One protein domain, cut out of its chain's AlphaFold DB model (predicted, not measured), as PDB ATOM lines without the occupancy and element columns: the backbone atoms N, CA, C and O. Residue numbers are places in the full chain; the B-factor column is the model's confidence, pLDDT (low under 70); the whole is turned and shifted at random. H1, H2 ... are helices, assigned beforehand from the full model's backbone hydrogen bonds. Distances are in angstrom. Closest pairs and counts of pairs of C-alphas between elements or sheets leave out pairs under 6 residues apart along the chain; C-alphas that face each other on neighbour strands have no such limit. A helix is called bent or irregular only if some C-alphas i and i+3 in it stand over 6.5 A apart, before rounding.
ATOM      1  N   MET A 314      23.111  52.189 -15.259       70.38
ATOM      2  CA  MET A 314      23.722  51.134 -16.085       70.38
ATOM      3  C   MET A 314      24.704  50.264 -15.298       70.38
ATOM      4  O   MET A 314      25.648  49.727 -15.870       70.38
ATOM      5  N   ASP A 315      24.484  50.127 -13.993       72.69
ATOM      6  CA  ASP A 315      25.353  49.314 -13.152       72.69
ATOM      7  C   ASP A 315      25.318  47.851 -13.597       72.69
ATOM      8  O   ASP A 315      24.262  47.329 -13.991       72.69
ATOM      9  N   ASP A 316      26.492  47.218 -13.535       78.25
ATOM     10  CA  ASP A 316      26.646  45.787 -13.749       78.25
ATOM     11  C   ASP A 316      25.956  45.058 -12.592       78.25
ATOM     12  O   ASP A 316      26.279  45.265 -11.420       78.25
ATOM     13  N   ILE A 317      24.938  44.265 -12.921       85.75
ATOM     14  CA  ILE A 317      24.082  43.592 -11.945       85.75
ATOM     15  C   ILE A 317      24.089  42.084 -12.199       85.75
ATOM     16  O   ILE A 317      24.104  41.655 -13.357       85.75
ATOM     17  N   PRO A 318      24.026  41.257 -11.142       86.12
ATOM     18  CA  PRO A 318      23.886  39.816 -11.295       86.12
ATOM     19  C   PRO A 318      22.668  39.455 -12.150       86.12
ATOM     20  O   PRO A 318      21.592  40.036 -11.989       86.12
ATOM     21  N   ALA A 319      22.812  38.461 -13.026       86.50
ATOM     22  CA  ALA A 319      21.685  37.917 -13.779       86.50
ATOM     23  C   ALA A 319      20.699  37.185 -12.850       86.50
ATOM     24  O   ALA A 319      21.102  36.568 -11.860       86.50
ATOM     25  N   CYS A 320      19.408  37.214 -13.187       87.62
ATOM     26  CA  CYS A 320      18.389  36.482 -12.441       87.62
ATOM     27  C   CYS A 320      18.563  34.974 -12.658       87.62
ATOM     28  O   CYS A 320      18.332  34.471 -13.760       87.62
ATOM     29  N   ALA A 321      18.962  34.240 -11.616       83.44
ATOM     30  CA  ALA A 321      19.204  32.804 -11.719       83.44
ATOM     31  C   ALA A 321      17.940  32.039 -12.161       83.44
ATOM     32  O   ALA A 321      16.849  32.246 -11.636       83.44
ATOM     33  N   HIS A 322      18.096  31.114 -13.115       75.00
ATOM     34  CA  HIS A 322      16.984  30.305 -13.638       75.00
ATOM     35  C   HIS A 322      16.540  29.166 -12.707       75.00
ATOM     36  O   HIS A 322      15.482  28.583 -12.915       75.00
ATOM     37  N   ARG A 323      17.357  28.784 -11.718       74.69
ATOM     38  CA  ARG A 323      17.054  27.702 -10.768       74.69
ATOM     39  C   ARG A 323      17.157  28.224  -9.343       74.69
ATOM     40  O   ARG A 323      18.067  28.996  -9.060       74.69
ATOM     41  N   ASN A 324      16.269  27.742  -8.473       74.94
ATOM     42  CA  ASN A 324      16.236  28.055  -7.040       74.94
ATOM     43  C   ASN A 324      16.230  29.568  -6.756       74.94
ATOM     44  O   ASN A 324      16.999  30.050  -5.931       74.94
ATOM     45  N   ASN A 325      15.389  30.315  -7.473       85.62
ATOM     46  CA  ASN A 325      15.218  31.750  -7.278       85.62
ATOM     47  C   ASN A 325      13.738  32.039  -6.990       85.62
ATOM     48  O   ASN A 325      12.900  31.951  -7.889       85.62
ATOM     49  N   GLY A 326      13.427  32.332  -5.725       81.19
ATOM     50  CA  GLY A 326      12.076  32.599  -5.235       81.19
ATOM     51  C   GLY A 326      11.425  33.791  -5.928       81.19
ATOM     52  O   GLY A 326      10.253  33.715  -6.287       81.19
ATOM     53  N   PHE A 327      12.199  34.840  -6.221       89.56
ATOM     54  CA  PHE A 327      11.720  35.973  -7.008       89.56
ATOM     55  C   PHE A 327      11.217  35.546  -8.386       89.56
ATOM     56  O   PHE A 327      10.058  35.785  -8.712       89.56
ATOM     57  N   ARG A 328      12.038  34.848  -9.177       92.31
ATOM     58  CA  ARG A 328      11.622  34.346 -10.491       92.31
ATOM     59  C   ARG A 328      10.397  33.442 -10.377       92.31
ATOM     60  O   ARG A 328       9.438  33.643 -11.110       92.31
ATOM     61  N   TYR A 329      10.421  32.496  -9.438       87.19
ATOM     62  CA  TYR A 329       9.329  31.548  -9.224       87.19
ATOM     63  C   TYR A 329       7.983  32.250  -8.992       87.19
ATOM     64  O   TYR A 329       7.020  31.963  -9.695       87.19
ATOM     65  N   VAL A 330       7.927  33.207  -8.059       85.69
ATOM     66  CA  VAL A 330       6.683  33.915  -7.706       85.69
ATOM     67  C   VAL A 330       6.189  34.805  -8.848       85.69
ATOM     68  O   VAL A 330       4.989  34.860  -9.115       85.69
ATOM     69  N   LEU A 331       7.094  35.507  -9.538       92.12
ATOM     70  CA  LEU A 331       6.703  36.390 -10.637       92.12
ATOM     71  C   LEU A 331       6.229  35.615 -11.870       92.12
ATOM     72  O   LEU A 331       5.195  35.970 -12.437       92.12
ATOM     73  N   GLU A 332       6.934  34.555 -12.265       92.31
ATOM     74  CA  GLU A 332       6.557  33.747 -13.430       92.31
ATOM     75  C   GLU A 332       5.253  32.968 -13.183       92.31
ATOM     76  O   GLU A 332       4.410  32.915 -14.082       92.31
ATOM     77  N   ASP A 333       5.021  32.454 -11.966       90.62
ATOM     78  CA  ASP A 333       3.738  31.835 -11.578       90.62
ATOM     79  C   ASP A 333       2.565  32.827 -11.690       90.62
ATOM     80  O   ASP A 333       1.464  32.489 -12.129       90.62
ATOM     81  N   ALA A 334       2.821  34.104 -11.400       89.00
ATOM     82  CA  ALA A 334       1.859  35.185 -11.571       89.00
ATOM     83  C   ALA A 334       1.772  35.752 -13.005       89.00
ATOM     84  O   ALA A 334       1.074  36.750 -13.220       89.00
ATOM     85  N   GLY A 335       2.462  35.147 -13.978       90.88
ATOM     86  CA  GLY A 335       2.478  35.575 -15.378       90.88
ATOM     87  C   GLY A 335       3.235  36.883 -15.638       90.88
ATOM     88  O   GLY A 335       2.959  37.551 -16.633       90.88
ATOM     89  N   GLN A 336       4.146  37.276 -14.743       93.81
ATOM     90  CA  GLN A 336       4.982  38.473 -14.871       93.81
ATOM     91  C   GLN A 336       6.360  38.132 -15.455       93.81
ATOM     92  O   GLN A 336       6.897  37.049 -15.229       93.81
ATOM     93  N   ASP A 337       6.959  39.078 -16.182       91.56
ATOM     94  CA  ASP A 337       8.312  38.933 -16.731       91.56
ATOM     95  C   ASP A 337       9.363  39.222 -15.646       91.56
ATOM     96  O   ASP A 337       9.702  40.376 -15.358       91.56
ATOM     97  N   ALA A 338       9.866  38.155 -15.019       92.44
ATOM     98  CA  ALA A 338      10.877  38.246 -13.973       92.44
ATOM     99  C   ALA A 338      12.188  38.877 -14.472       92.44
ATOM    100  O   ALA A 338      12.815  39.631 -13.727       92.44
ATOM    101  N   ASP A 339      12.584  38.625 -15.722       90.75
ATOM    102  CA  ASP A 339      13.819  39.162 -16.299       90.75
ATOM    103  C   ASP A 339      13.724  40.674 -16.530       90.75
ATOM    104  O   ASP A 339      14.697  41.399 -16.308       90.75
ATOM    105  N   ALA A 340      12.542  41.177 -16.896       90.44
ATOM    106  CA  ALA A 340      12.297  42.614 -17.004       90.44
ATOM    107  C   ALA A 340      12.283  43.325 -15.636       90.44
ATOM    108  O   ALA A 340      12.719  44.474 -15.527       90.44
ATOM    109  N   LEU A 341      11.788  42.658 -14.590       93.50
ATOM    110  CA  LEU A 341      11.599  43.246 -13.256       93.50
ATOM    111  C   LEU A 341      12.822  43.101 -12.343       93.50
ATOM    112  O   LEU A 341      12.998  43.889 -11.410       93.50
ATOM    113  N   TRP A 342      13.697  42.141 -12.627       94.44
ATOM    114  CA  TRP A 342      14.882  41.859 -11.825       94.44
ATOM    115  C   TRP A 342      15.867  43.038 -11.718       94.44
ATOM    116  O   TRP A 342      16.217  43.408 -10.594       94.44
ATOM    117  N   PRO A 343      16.271  43.708 -12.821       92.75
ATOM    118  CA  PRO A 343      17.147  44.876 -12.739       92.75
ATOM    119  C   PRO A 343      16.566  46.011 -11.903       92.75
ATOM    120  O   PRO A 343      17.292  46.679 -11.166       92.75
ATOM    121  N   LEU A 344      15.253  46.223 -12.013       93.44
ATOM    122  CA  LEU A 344      14.546  47.251 -11.263       93.44
ATOM    123  C   LEU A 344      14.587  46.949  -9.757       93.44
ATOM    124  O   LEU A 344      14.933  47.837  -8.976       93.44
ATOM    125  N   ALA A 345      14.283  45.708  -9.363       94.00
ATOM    126  CA  ALA A 345      14.297  45.270  -7.967       94.00
ATOM    127  C   ALA A 345      15.694  45.386  -7.341       94.00
ATOM    128  O   ALA A 345      15.841  46.010  -6.288       94.00
ATOM    129  N   LEU A 346      16.721  44.861  -8.021       94.25
ATOM    130  CA  LEU A 346      18.100  44.906  -7.534       94.25
ATOM    131  C   LEU A 346      18.591  46.333  -7.315       94.25
ATOM    132  O   LEU A 346      19.058  46.654  -6.227       94.25
ATOM    133  N   ARG A 347      18.476  47.192  -8.334       92.19
ATOM    134  CA  ARG A 347      19.004  48.563  -8.273       92.19
ATOM    135  C   ARG A 347      18.293  49.394  -7.221       92.19
ATOM    136  O   ARG A 347      18.940  50.112  -6.471       92.19
ATOM    137  N   THR A 348      16.973  49.260  -7.144       91.94
ATOM    138  CA  THR A 348      16.176  49.995  -6.161       91.94
ATOM    139  C   THR A 348      16.567  49.615  -4.742       91.94
ATOM    140  O   THR A 348      16.874  50.493  -3.946       91.94
ATOM    141  N   ILE A 349      16.583  48.320  -4.415       90.12
ATOM    142  CA  ILE A 349      16.886  47.885  -3.048       90.12
ATOM    143  C   ILE A 349      18.353  48.170  -2.710       90.12
ATOM    144  O   ILE A 349      18.632  48.639  -1.612       90.12
ATOM    145  N   ALA A 350      19.281  47.947  -3.647       89.75
ATOM    146  CA  ALA A 350      20.698  48.242  -3.449       89.75
ATOM    147  C   ALA A 350      20.929  49.728  -3.143       89.75
ATOM    148  O   ALA A 350      21.652  50.052  -2.205       89.75
ATOM    149  N   ALA A 351      20.284  50.624  -3.896       86.69
ATOM    150  CA  ALA A 351      20.418  52.060  -3.700       86.69
ATOM    151  C   ALA A 351      19.715  52.555  -2.427       86.69
ATOM    152  O   ALA A 351      20.300  53.333  -1.683       86.69
ATOM    153  N   GLU A 352      18.489  52.102  -2.147       82.00
ATOM    154  CA  GLU A 352      17.724  52.543  -0.967       82.00
ATOM    155  C   GLU A 352      18.279  52.000   0.354       82.00
ATOM    156  O   GLU A 352      18.067  52.610   1.398       82.00
ATOM    157  N   MET A 353      18.962  50.854   0.317       79.75
ATOM    158  CA  MET A 353      19.542  50.209   1.498       79.75
ATOM    159  C   MET A 353      21.068  50.326   1.555       79.75
ATOM    160  O   MET A 353      21.680  49.714   2.426       79.75
ATOM    161  N   GLU A 354      21.673  51.076   0.628       79.25
ATOM    162  CA  GLU A 354      23.123  51.290   0.520       79.25
ATOM    163  C   GLU A 354      23.932  49.977   0.585       79.25
ATOM    164  O   GLU A 354      24.926  49.858   1.301       79.25
ATOM    165  N   THR A 355      23.492  48.963  -0.165       80.44
ATOM    166  CA  THR A 355      24.069  47.609  -0.139       80.44
ATOM    167  C   THR A 355      24.475  47.115  -1.528       80.44
ATOM    168  O   THR A 355      24.053  47.647  -2.554       80.44
ATOM    169  N   ALA A 356      25.311  46.077  -1.581       85.56
ATOM    170  CA  ALA A 356      25.805  45.530  -2.839       85.56
ATOM    171  C   ALA A 356      24.698  44.762  -3.599       85.56
ATOM    172  O   ALA A 356      23.985  43.960  -2.990       85.56
ATOM    173  N   PRO A 357      24.596  44.886  -4.940       90.00
ATOM    174  CA  PRO A 357      23.601  44.154  -5.736       90.00
ATOM    175  C   PRO A 357      23.640  42.628  -5.561       90.00
ATOM    176  O   PRO A 357      22.608  41.974  -5.667       90.00
ATOM    177  N   ALA A 358      24.808  42.053  -5.257       89.06
ATOM    178  CA  ALA A 358      24.945  40.625  -4.967       89.06
ATOM    179  C   ALA A 358      24.190  40.205  -3.694       89.06
ATOM    180  O   ALA A 358      23.528  39.169  -3.692       89.06
ATOM    181  N   VAL A 359      24.227  41.035  -2.645       82.06
ATOM    182  CA  VAL A 359      23.485  40.821  -1.391       82.06
ATOM    183  C   VAL A 359      21.987  40.843  -1.657       82.06
ATOM    184  O   VAL A 359      21.257  39.957  -1.224       82.06
ATOM    185  N   VAL A 360      21.529  41.824  -2.435       89.69
ATOM    186  CA  VAL A 360      20.118  41.919  -2.819       89.69
ATOM    187  C   VAL A 360      19.689  40.707  -3.650       89.69
ATOM    188  O   VAL A 360      18.597  40.184  -3.443       89.69
ATOM    189  N   ALA A 361      20.538  40.230  -4.563       90.62
ATOM    190  CA  ALA A 361      20.243  39.065  -5.389       90.62
ATOM    191  C   ALA A 361      20.071  37.783  -4.562       90.62
ATOM    192  O   ALA A 361      19.134  37.025  -4.819       90.62
ATOM    193  N   ASP A 362      20.934  37.556  -3.568       84.56
ATOM    194  CA  ASP A 362      20.810  36.414  -2.652       84.56
ATOM    195  C   ASP A 362      19.557  36.544  -1.767       84.56
ATOM    196  O   ASP A 362      18.801  35.585  -1.638       84.56
ATOM    197  N   PHE A 363      19.256  37.748  -1.262       84.31
ATOM    198  CA  PHE A 363      18.019  38.026  -0.522       84.31
ATOM    199  C   PHE A 363      16.759  37.723  -1.348       84.31
ATOM    200  O   PHE A 363      15.910  36.943  -0.917       84.31
ATOM    201  N   LEU A 364      16.638  38.293  -2.552       86.19
ATOM    202  CA  LEU A 364      15.480  38.082  -3.431       86.19
ATOM    203  C   LEU A 364      15.353  36.621  -3.891       86.19
ATOM    204  O   LEU A 364      14.259  36.159  -4.210       86.19
ATOM    205  N   GLY A 365      16.463  35.879  -3.918       78.81
ATOM    206  CA  GLY A 365      16.460  34.447  -4.194       78.81
ATOM    207  C   GLY A 365      15.680  33.624  -3.165       78.81
ATOM    208  O   GLY A 365      15.127  32.591  -3.534       78.81
ATOM    209  N   GLU A 366      15.578  34.084  -1.916       74.00
ATOM    210  CA  GLU A 366      14.932  33.347  -0.818       74.00
ATOM    211  C   GLU A 366      13.664  34.026  -0.275       74.00
ATOM    212  O   GLU A 366      12.763  33.353   0.227       74.00
ATOM    213  N   ALA A 367      13.550  35.351  -0.397       70.75
ATOM    214  CA  ALA A 367      12.465  36.141   0.182       70.75
ATOM    215  C   ALA A 367      11.160  36.091  -0.642       70.75
ATOM    216  O   ALA A 367      10.701  37.106  -1.166       70.75
ATOM    217  N   LEU A 368      10.526  34.916  -0.722       76.06
ATOM    218  CA  LEU A 368       9.264  34.680  -1.448       76.06
ATOM    219  C   LEU A 368       8.175  35.711  -1.102       76.06
ATOM    220  O   LEU A 368       7.579  36.306  -1.999       76.06
ATOM    221  N   ALA A 369       7.985  35.997   0.190       70.69
ATOM    222  CA  ALA A 369       6.975  36.942   0.667       70.69
ATOM    223  C   ALA A 369       7.193  38.383   0.159       70.69
ATOM    224  O   ALA A 369       6.238  39.148   0.026       70.69
ATOM    225  N   PHE A 370       8.437  38.777  -0.144       79.88
ATOM    226  CA  PHE A 370       8.712  40.087  -0.745       79.88
ATOM    227  C   PHE A 370       8.180  40.125  -2.180       79.88
ATOM    228  O   PHE A 370       7.505  41.072  -2.589       79.88
ATOM    229  N   SER A 371       8.450  39.064  -2.939       84.75
ATOM    230  CA  SER A 371       7.987  38.913  -4.317       84.75
ATOM    231  C   SER A 371       6.466  38.799  -4.416       84.75
ATOM    232  O   SER A 371       5.880  39.353  -5.342       84.75
ATOM    233  N   GLU A 372       5.811  38.155  -3.451       81.88
ATOM    234  CA  GLU A 372       4.344  38.087  -3.370       81.88
ATOM    235  C   GLU A 372       3.716  39.470  -3.163       81.88
ATOM    236  O   GLU A 372       2.702  39.803  -3.787       81.88
ATOM    237  N   LEU A 373       4.348  40.310  -2.338       77.50
ATOM    238  CA  LEU A 373       3.904  41.683  -2.113       77.50
ATOM    239  C   LEU A 373       4.058  42.537  -3.383       77.50
ATOM    240  O   LEU A 373       3.148  43.286  -3.742       77.50
ATOM    241  N   LEU A 374       5.168  42.370  -4.112       89.50
ATOM    242  CA  LEU A 374       5.373  43.002  -5.418       89.50
ATOM    243  C   LEU A 374       4.305  42.560  -6.433       89.50
ATOM    244  O   LEU A 374       3.705  43.400  -7.104       89.50
ATOM    245  N   VAL A 375       4.039  41.254  -6.533       89.69
ATOM    246  CA  VAL A 375       3.013  40.703  -7.433       89.69
ATOM    247  C   VAL A 375       1.623  41.228  -7.088       89.69
ATOM    248  O   VAL A 375       0.861  41.549  -7.998       89.69
ATOM    249  N   THR A 376       1.296  41.348  -5.801       84.50
ATOM    250  CA  THR A 376       0.027  41.941  -5.354       84.50
ATOM    251  C   THR A 376      -0.123  43.360  -5.901       84.50
ATOM    252  O   THR A 376      -1.098  43.642  -6.591       84.50
ATOM    253  N   GLY A 377       0.897  44.210  -5.736       85.38
ATOM    254  CA  GLY A 377       0.870  45.572  -6.278       85.38
ATOM    255  C   GLY A 377       0.728  45.629  -7.807       85.38
ATOM    256  O   GLY A 377      -0.006  46.467  -8.330       85.38
ATOM    257  N   LEU A 378       1.384  44.722  -8.537       92.06
ATOM    258  CA  LEU A 378       1.241  44.619  -9.997       92.06
ATOM    259  C   LEU A 378      -0.185  44.210 -10.406       92.06
ATOM    260  O   LEU A 378      -0.735  44.757 -11.363       92.06
ATOM    261  N   ARG A 379      -0.801  43.270  -9.678       91.06
ATOM    262  CA  ARG A 379      -2.186  42.821  -9.911       91.06
ATOM    263  C   ARG A 379      -3.210  43.913  -9.615       91.06
ATOM    264  O   ARG A 379      -4.204  44.005 -10.332       91.06
ATOM    265  N   ASP A 380      -2.923  44.771  -8.643       88.62
ATOM    266  CA  ASP A 380      -3.739  45.942  -8.309       88.62
ATOM    267  C   ASP A 380      -3.628  47.069  -9.359       88.62
ATOM    268  O   ASP A 380      -4.277  48.111  -9.248       88.62
ATOM    269  N   GLY A 381      -2.840  46.859 -10.420       90.12
ATOM    270  CA  GLY A 381      -2.715  47.768 -11.556       90.12
ATOM    271  C   GLY A 381      -1.649  48.844 -11.376       90.12
ATOM    272  O   GLY A 381      -1.588  49.780 -12.179       90.12
ATOM    273  N   PHE A 382      -0.795  48.742 -10.352       90.81
ATOM    274  CA  PHE A 382       0.324  49.663 -10.206       90.81
ATOM    275  C   PHE A 382       1.404  49.403 -11.262       90.81
ATOM    276  O   PHE A 382       1.707  48.249 -11.577       90.81
ATOM    277  N   PRO A 383       2.042  50.463 -11.798       92.50
ATOM    278  CA  PRO A 383       3.226  50.285 -12.625       92.50
ATOM    279  C   PRO A 383       4.356  49.635 -11.804       92.50
ATOM    280  O   PRO A 383       4.397  49.824 -10.582       92.50
ATOM    281  N   PRO A 384       5.302  48.924 -12.445       93.06
ATOM    282  CA  PRO A 384       6.372  48.193 -11.766       93.06
ATOM    283  C   PRO A 384       7.112  48.964 -10.675       93.06
ATOM    284  O   PRO A 384       7.377  48.430  -9.603       93.06
ATOM    285  N   GLU A 385       7.416  50.237 -10.913       93.44
ATOM    286  CA  GLU A 385       8.160  51.067  -9.968       93.44
ATOM    287  C   GLU A 385       7.327  51.446  -8.746       93.44
ATOM    288  O   GLU A 385       7.870  51.568  -7.651       93.44
ATOM    289  N   ALA A 386       6.016  51.618  -8.926       89.25
ATOM    290  CA  ALA A 386       5.088  51.870  -7.833       89.25
ATOM    291  C   ALA A 386       4.829  50.582  -7.041       89.25
ATOM    292  O   ALA A 386       4.934  50.602  -5.823       89.25
ATOM    293  N   ALA A 387       4.595  49.447  -7.706       92.19
ATOM    294  CA  ALA A 387       4.436  48.160  -7.029       92.19
ATOM    295  C   ALA A 387       5.683  47.794  -6.199       92.19
ATOM    296  O   ALA A 387       5.573  47.389  -5.041       92.19
ATOM    297  N   LEU A 388       6.880  48.019  -6.755       93.94
ATOM    298  CA  LEU A 388       8.135  47.819  -6.037       93.94
ATOM    299  C   LEU A 388       8.317  48.815  -4.892       93.94
ATOM    300  O   LEU A 388       8.747  48.411  -3.816       93.94
ATOM    301  N   ALA A 389       7.976  50.092  -5.088       88.31
ATOM    302  CA  ALA A 389       8.017  51.078  -4.012       88.31
ATOM    303  C   ALA A 389       7.102  50.679  -2.848       88.31
ATOM    304  O   ALA A 389       7.530  50.777  -1.705       88.31
ATOM    305  N   THR A 390       5.898  50.156  -3.112       82.75
ATOM    306  CA  THR A 390       5.005  49.640  -2.061       82.75
ATOM    307  C   THR A 390       5.676  48.509  -1.292       82.75
ATOM    308  O   THR A 390       5.696  48.527  -0.062       82.75
ATOM    309  N   ALA A 391       6.266  47.547  -2.007       82.88
ATOM    310  CA  ALA A 391       6.900  46.393  -1.382       82.88
ATOM    311  C   ALA A 391       8.121  46.783  -0.533       82.88
ATOM    312  O   ALA A 391       8.237  46.379   0.625       82.88
ATOM    313  N   VAL A 392       8.998  47.626  -1.085       81.81
ATOM    314  CA  VAL A 392      10.178  48.158  -0.394       81.81
ATOM    315  C   VAL A 392       9.770  49.016   0.801       81.81
ATOM    316  O   VAL A 392      10.347  48.858   1.871       81.81
ATOM    317  N   TYR A 393       8.777  49.894   0.651       77.31
ATOM    318  CA  TYR A 393       8.303  50.754   1.733       77.31
ATOM    319  C   TYR A 393       7.762  49.942   2.909       77.31
ATOM    320  O   TYR A 393       8.226  50.121   4.033       77.31
ATOM    321  N   ALA A 394       6.849  49.003   2.642       68.31
ATOM    322  CA  ALA A 394       6.274  48.141   3.670       68.31
ATOM    323  C   ALA A 394       7.365  47.356   4.411       68.31
ATOM    324  O   ALA A 394       7.457  47.397   5.634       68.31
ATOM    325  N   TRP A 395       8.283  46.726   3.675       66.19
ATOM    326  CA  TRP A 395       9.346  45.929   4.289       66.19
ATOM    327  C   TRP A 395      10.424  46.764   4.989       66.19
ATOM    328  O   TRP A 395      11.112  46.243   5.868       66.19
ATOM    329  N   ARG A 396      10.592  48.042   4.628       64.81
ATOM    330  CA  ARG A 396      11.435  48.990   5.374       64.81
ATOM    331  C   ARG A 396      10.768  49.424   6.669       64.81
ATOM    332  O   ARG A 396      11.433  49.408   7.699       64.81
ATOM    333  N   LYS A 397       9.480  49.773   6.614       58.78
ATOM    334  CA  LYS A 397       8.677  50.157   7.782       58.78
ATOM    335  C   LYS A 397       8.643  49.029   8.815       58.78
ATOM    336  O   LYS A 397       8.825  49.276  10.002       58.78
ATOM    337  N   ASP A 398       8.571  47.792   8.329       50.84
ATOM    338  CA  ASP A 398       8.576  46.592   9.160       50.84
ATOM    339  C   ASP A 398       9.981  46.020   9.393       50.84
ATOM    340  O   ASP A 398      10.092  44.914   9.906       50.84
ATOM    341  N   PHE A 399      11.066  46.695   8.993       48.62
ATOM    342  CA  PHE A 399      12.475  46.253   9.110       48.62
ATOM    343  C   PHE A 399      12.860  44.921   8.439       48.62
ATOM    344  O   PHE A 399      14.045  44.576   8.402       48.62
ATOM    345  N   ARG A 400      11.908  44.187   7.853       54.44
ATOM    346  CA  ARG A 400      12.137  42.902   7.169       54.44
ATOM    347  C   ARG A 400      13.182  43.020   6.070       54.44
ATOM    348  O   ARG A 400      13.987  42.109   5.894       54.44
ATOM    349  N   LEU A 401      13.197  44.152   5.362       58.66
ATOM    350  CA  LEU A 401      14.166  44.391   4.297       58.66
ATOM    351  C   LEU A 401      15.595  44.466   4.843       58.66
ATOM    352  O   LEU A 401      16.488  43.817   4.311       58.66
ATOM    353  N   LEU A 402      15.808  45.217   5.926       55.62
ATOM    354  CA  LEU A 402      17.128  45.363   6.541       55.62
ATOM    355  C   LEU A 402      17.640  44.022   7.082       55.62
ATOM    356  O   LEU A 402      18.773  43.639   6.797       55.62
ATOM    357  N   CYS A 403      16.797  43.292   7.820       49.38
ATOM    358  CA  CYS A 403      17.158  41.991   8.381       49.38
ATOM    359  C   CYS A 403      17.473  40.959   7.291       49.38
ATOM    360  O   CYS A 403      18.491  40.277   7.373       49.38
ATOM    361  N   GLY A 404      16.636  40.871   6.253       56.12
ATOM    362  CA  GLY A 404      16.844  39.925   5.157       56.12
ATOM    363  C   GLY A 404      18.107  40.211   4.342       56.12
ATOM    364  O   GLY A 404      18.801  39.283   3.929       56.12
ATOM    365  N   LEU A 405      18.451  41.487   4.140       60.22
ATOM    366  CA  LEU A 405      19.691  41.870   3.462       60.22
ATOM    367  C   LEU A 405      20.932  41.580   4.312       60.22
ATOM    368  O   LEU A 405      21.948  41.152   3.768       60.22
ATOM    369  N   ALA A 406      20.858  41.772   5.632       53.41
ATOM    370  CA  ALA A 406      21.941  41.386   6.534       53.41
ATOM    371  C   ALA A 406      22.208  39.872   6.461       53.41
ATOM    372  O   ALA A 406      23.353  39.465   6.275       53.41
ATOM    373  N   ASP A 407      21.157  39.046   6.499       55.44
ATOM    374  CA  ASP A 407      21.277  37.589   6.346       55.44
ATOM    375  C   ASP A 407      21.950  37.192   5.033       55.44
ATOM    376  O   ASP A 407      22.875  36.376   5.017       55.44
ATOM    377  N   ALA A 408      21.507  37.793   3.931       62.50
ATOM    378  CA  ALA A 408      22.063  37.538   2.612       62.50
ATOM    379  C   ALA A 408      23.552  37.911   2.531       62.50
ATOM    380  O   ALA A 408      24.360  37.146   2.000       62.50
ATOM    381  N   ALA A 409      23.946  39.050   3.111       63.50
ATOM    382  CA  ALA A 409      25.342  39.480   3.137       63.50
ATOM    383  C   ALA A 409      26.233  38.477   3.878       63.50
ATOM    384  O   ALA A 409      27.331  38.151   3.426       63.50
ATOM    385  N   MET A 410      25.736  37.939   4.988       59.12
ATOM    386  CA  MET A 410      26.461  36.966   5.800       59.12
ATOM    387  C   MET A 410      26.605  35.619   5.104       59.12
ATOM    388  O   MET A 410      27.683  35.026   5.126       59.12
ATOM    389  N   ARG A 411      25.538  35.137   4.454       70.38
ATOM    390  CA  ARG A 411      25.601  33.906   3.660       70.38
ATOM    391  C   ARG A 411      26.619  34.015   2.538       70.38
ATOM    392  O   ARG A 411      27.322  33.046   2.272       70.38
ATOM    393  N   LEU A 412      26.709  35.176   1.893       68.19
ATOM    394  CA  LEU A 412      27.713  35.419   0.863       68.19
ATOM    395  C   LEU A 412      29.129  35.425   1.447       68.19
ATOM    396  O   LEU A 412      29.983  34.714   0.928       68.19
ATOM    397  N   ALA A 413      29.357  36.114   2.569       65.69
ATOM    398  CA  ALA A 413      30.657  36.122   3.242       65.69
ATOM    399  C   ALA A 413      31.114  34.713   3.672       65.69
ATOM    400  O   ALA A 413      32.280  34.360   3.514       65.69
ATOM    401  N   GLY A 414      30.193  33.874   4.158       55.31
ATOM    402  CA  GLY A 414      30.478  32.487   4.545       55.31
ATOM    403  C   GLY A 414      30.696  31.512   3.380       55.31
ATOM    404  O   GLY A 414      31.130  30.391   3.618       55.31
ATOM    405  N   ARG A 415      30.388  31.901   2.134       64.50
ATOM    406  CA  ARG A 415      30.688  31.107   0.924       64.50
ATOM    407  C   ARG A 415      32.069  31.426   0.337       64.50
ATOM    408  O   ARG A 415      32.554  30.658  -0.490       64.50
ATOM    409  N   GLU A 416      32.658  32.560   0.718       54.50
ATOM    410  CA  GLU A 416      33.967  33.024   0.233       54.50
ATOM    411  C   GLU A 416      35.140  32.634   1.153       54.50
ATOM    412  O   GLU A 416      36.290  32.684   0.710       54.50
ATOM    413  N   GLY A 417      34.860  32.238   2.401       40.59
ATOM    414  CA  GLY A 417      35.828  31.667   3.354       40.59
ATOM    415  C   GLY A 417      35.804  30.147   3.366       40.59
ATOM    416  O   GLY A 417      36.883  29.563   3.621       40.59
TER     417      GLY A 417
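What this domain is: This is residues 314 to 417 of the 417 residues of an uncharacterized protein of Neisseria sp (UniProt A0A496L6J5). Two helical hairpins, H1 with H2 and H4 with H5, pack on each other, H1 on H4 and H2 on H5, in a rough ring of four crossed helices. H3 packs on H1 and H2 at one side of this ring, and H6 crosses H3 and runs on to one end of the longest axis. The printed part has 104 residues with six named helices, H1 to H6 in that order, and no named strand: the class is all helix. It is compact, with a radius of gyration of the C-alphas of 12.8 A and spans of 44 by 30 by 27 A.

How they stand to each other: H1, residues 326 to 333, touches residues 338 to 339 alone of H2, residues 338 to 352; the closest C-alphas, of Arg 328 and Ala 338, are 5.3 A apart. The two form a hairpin, opposite ways at a steep tilt of 38 degrees. With its residues 346 to 350 alone, H2 touches H3, residues 357 to 366, the closest C-alphas being those of Ala 350 and Pro 357, 5.5 A apart. H3 also touches H1, where the closest C-alphas, of Gly 326 and Gly 365, are 4.9 A apart. H4, residues 368 to 379, touches H1 the same way at a tilt of 36 degrees, only just steep; the C-alphas of Gly 326 and Leu 368 are closest, 5.2 A apart. H4 forms a hairpin with H5, residues 384 to 397, at a steep tilt of 44 degrees, the closest C-alphas, of Gly 377 and Ala 387, being 4.5 A apart. H5 also touches H2, where the C-alphas of Ala 345 and Leu 388 are closest, 6.9 A apart. H6, residues 400 to 416, touches H3 about perpendicular, at 74 degrees, with the C-alphas of Val 359 and Ala 409 closest, 5.1 A apart. H5 and H6 touch only at the corner, and only just, with 3 pairs of C-alphas within 8 A; the closest, of Trp 395 and Leu 401, are 5.1 A apart. H2 and H6 are apart, for instance. In H1, H4, H5 and H6 every O i to N i+4 pair is within hydrogen-bond range; in H2 9 of 11 are, in H3 5 of 6.

Where its parts are: Residues 314 to 325 hold no named element. H1 begins at C-alpha 326 (12.076, 32.599, -5.235) and is 10.5 A long. H2 measures 20.5 A and is irregular, but only just: C-alphas 340 and 343 are 6.8 A apart. H3 is 14.7 A long, H4 16.4 A and H5 19.8 A. H6, the longest helix with 17 residues, measures 24.9 A and ends at C-alpha 416 (33.967, 33.024, 0.233).

The domain as a whole: The two C-alphas farthest apart, of Gly 381 and Gly 417, are 44.4 A apart. The printed part has no cut, and the five links between helices are tight. The mean pLDDT of the printed part is 79.8; residues 394 to 410 and 412 to 417 are under 70, and H6 has a mean of 59.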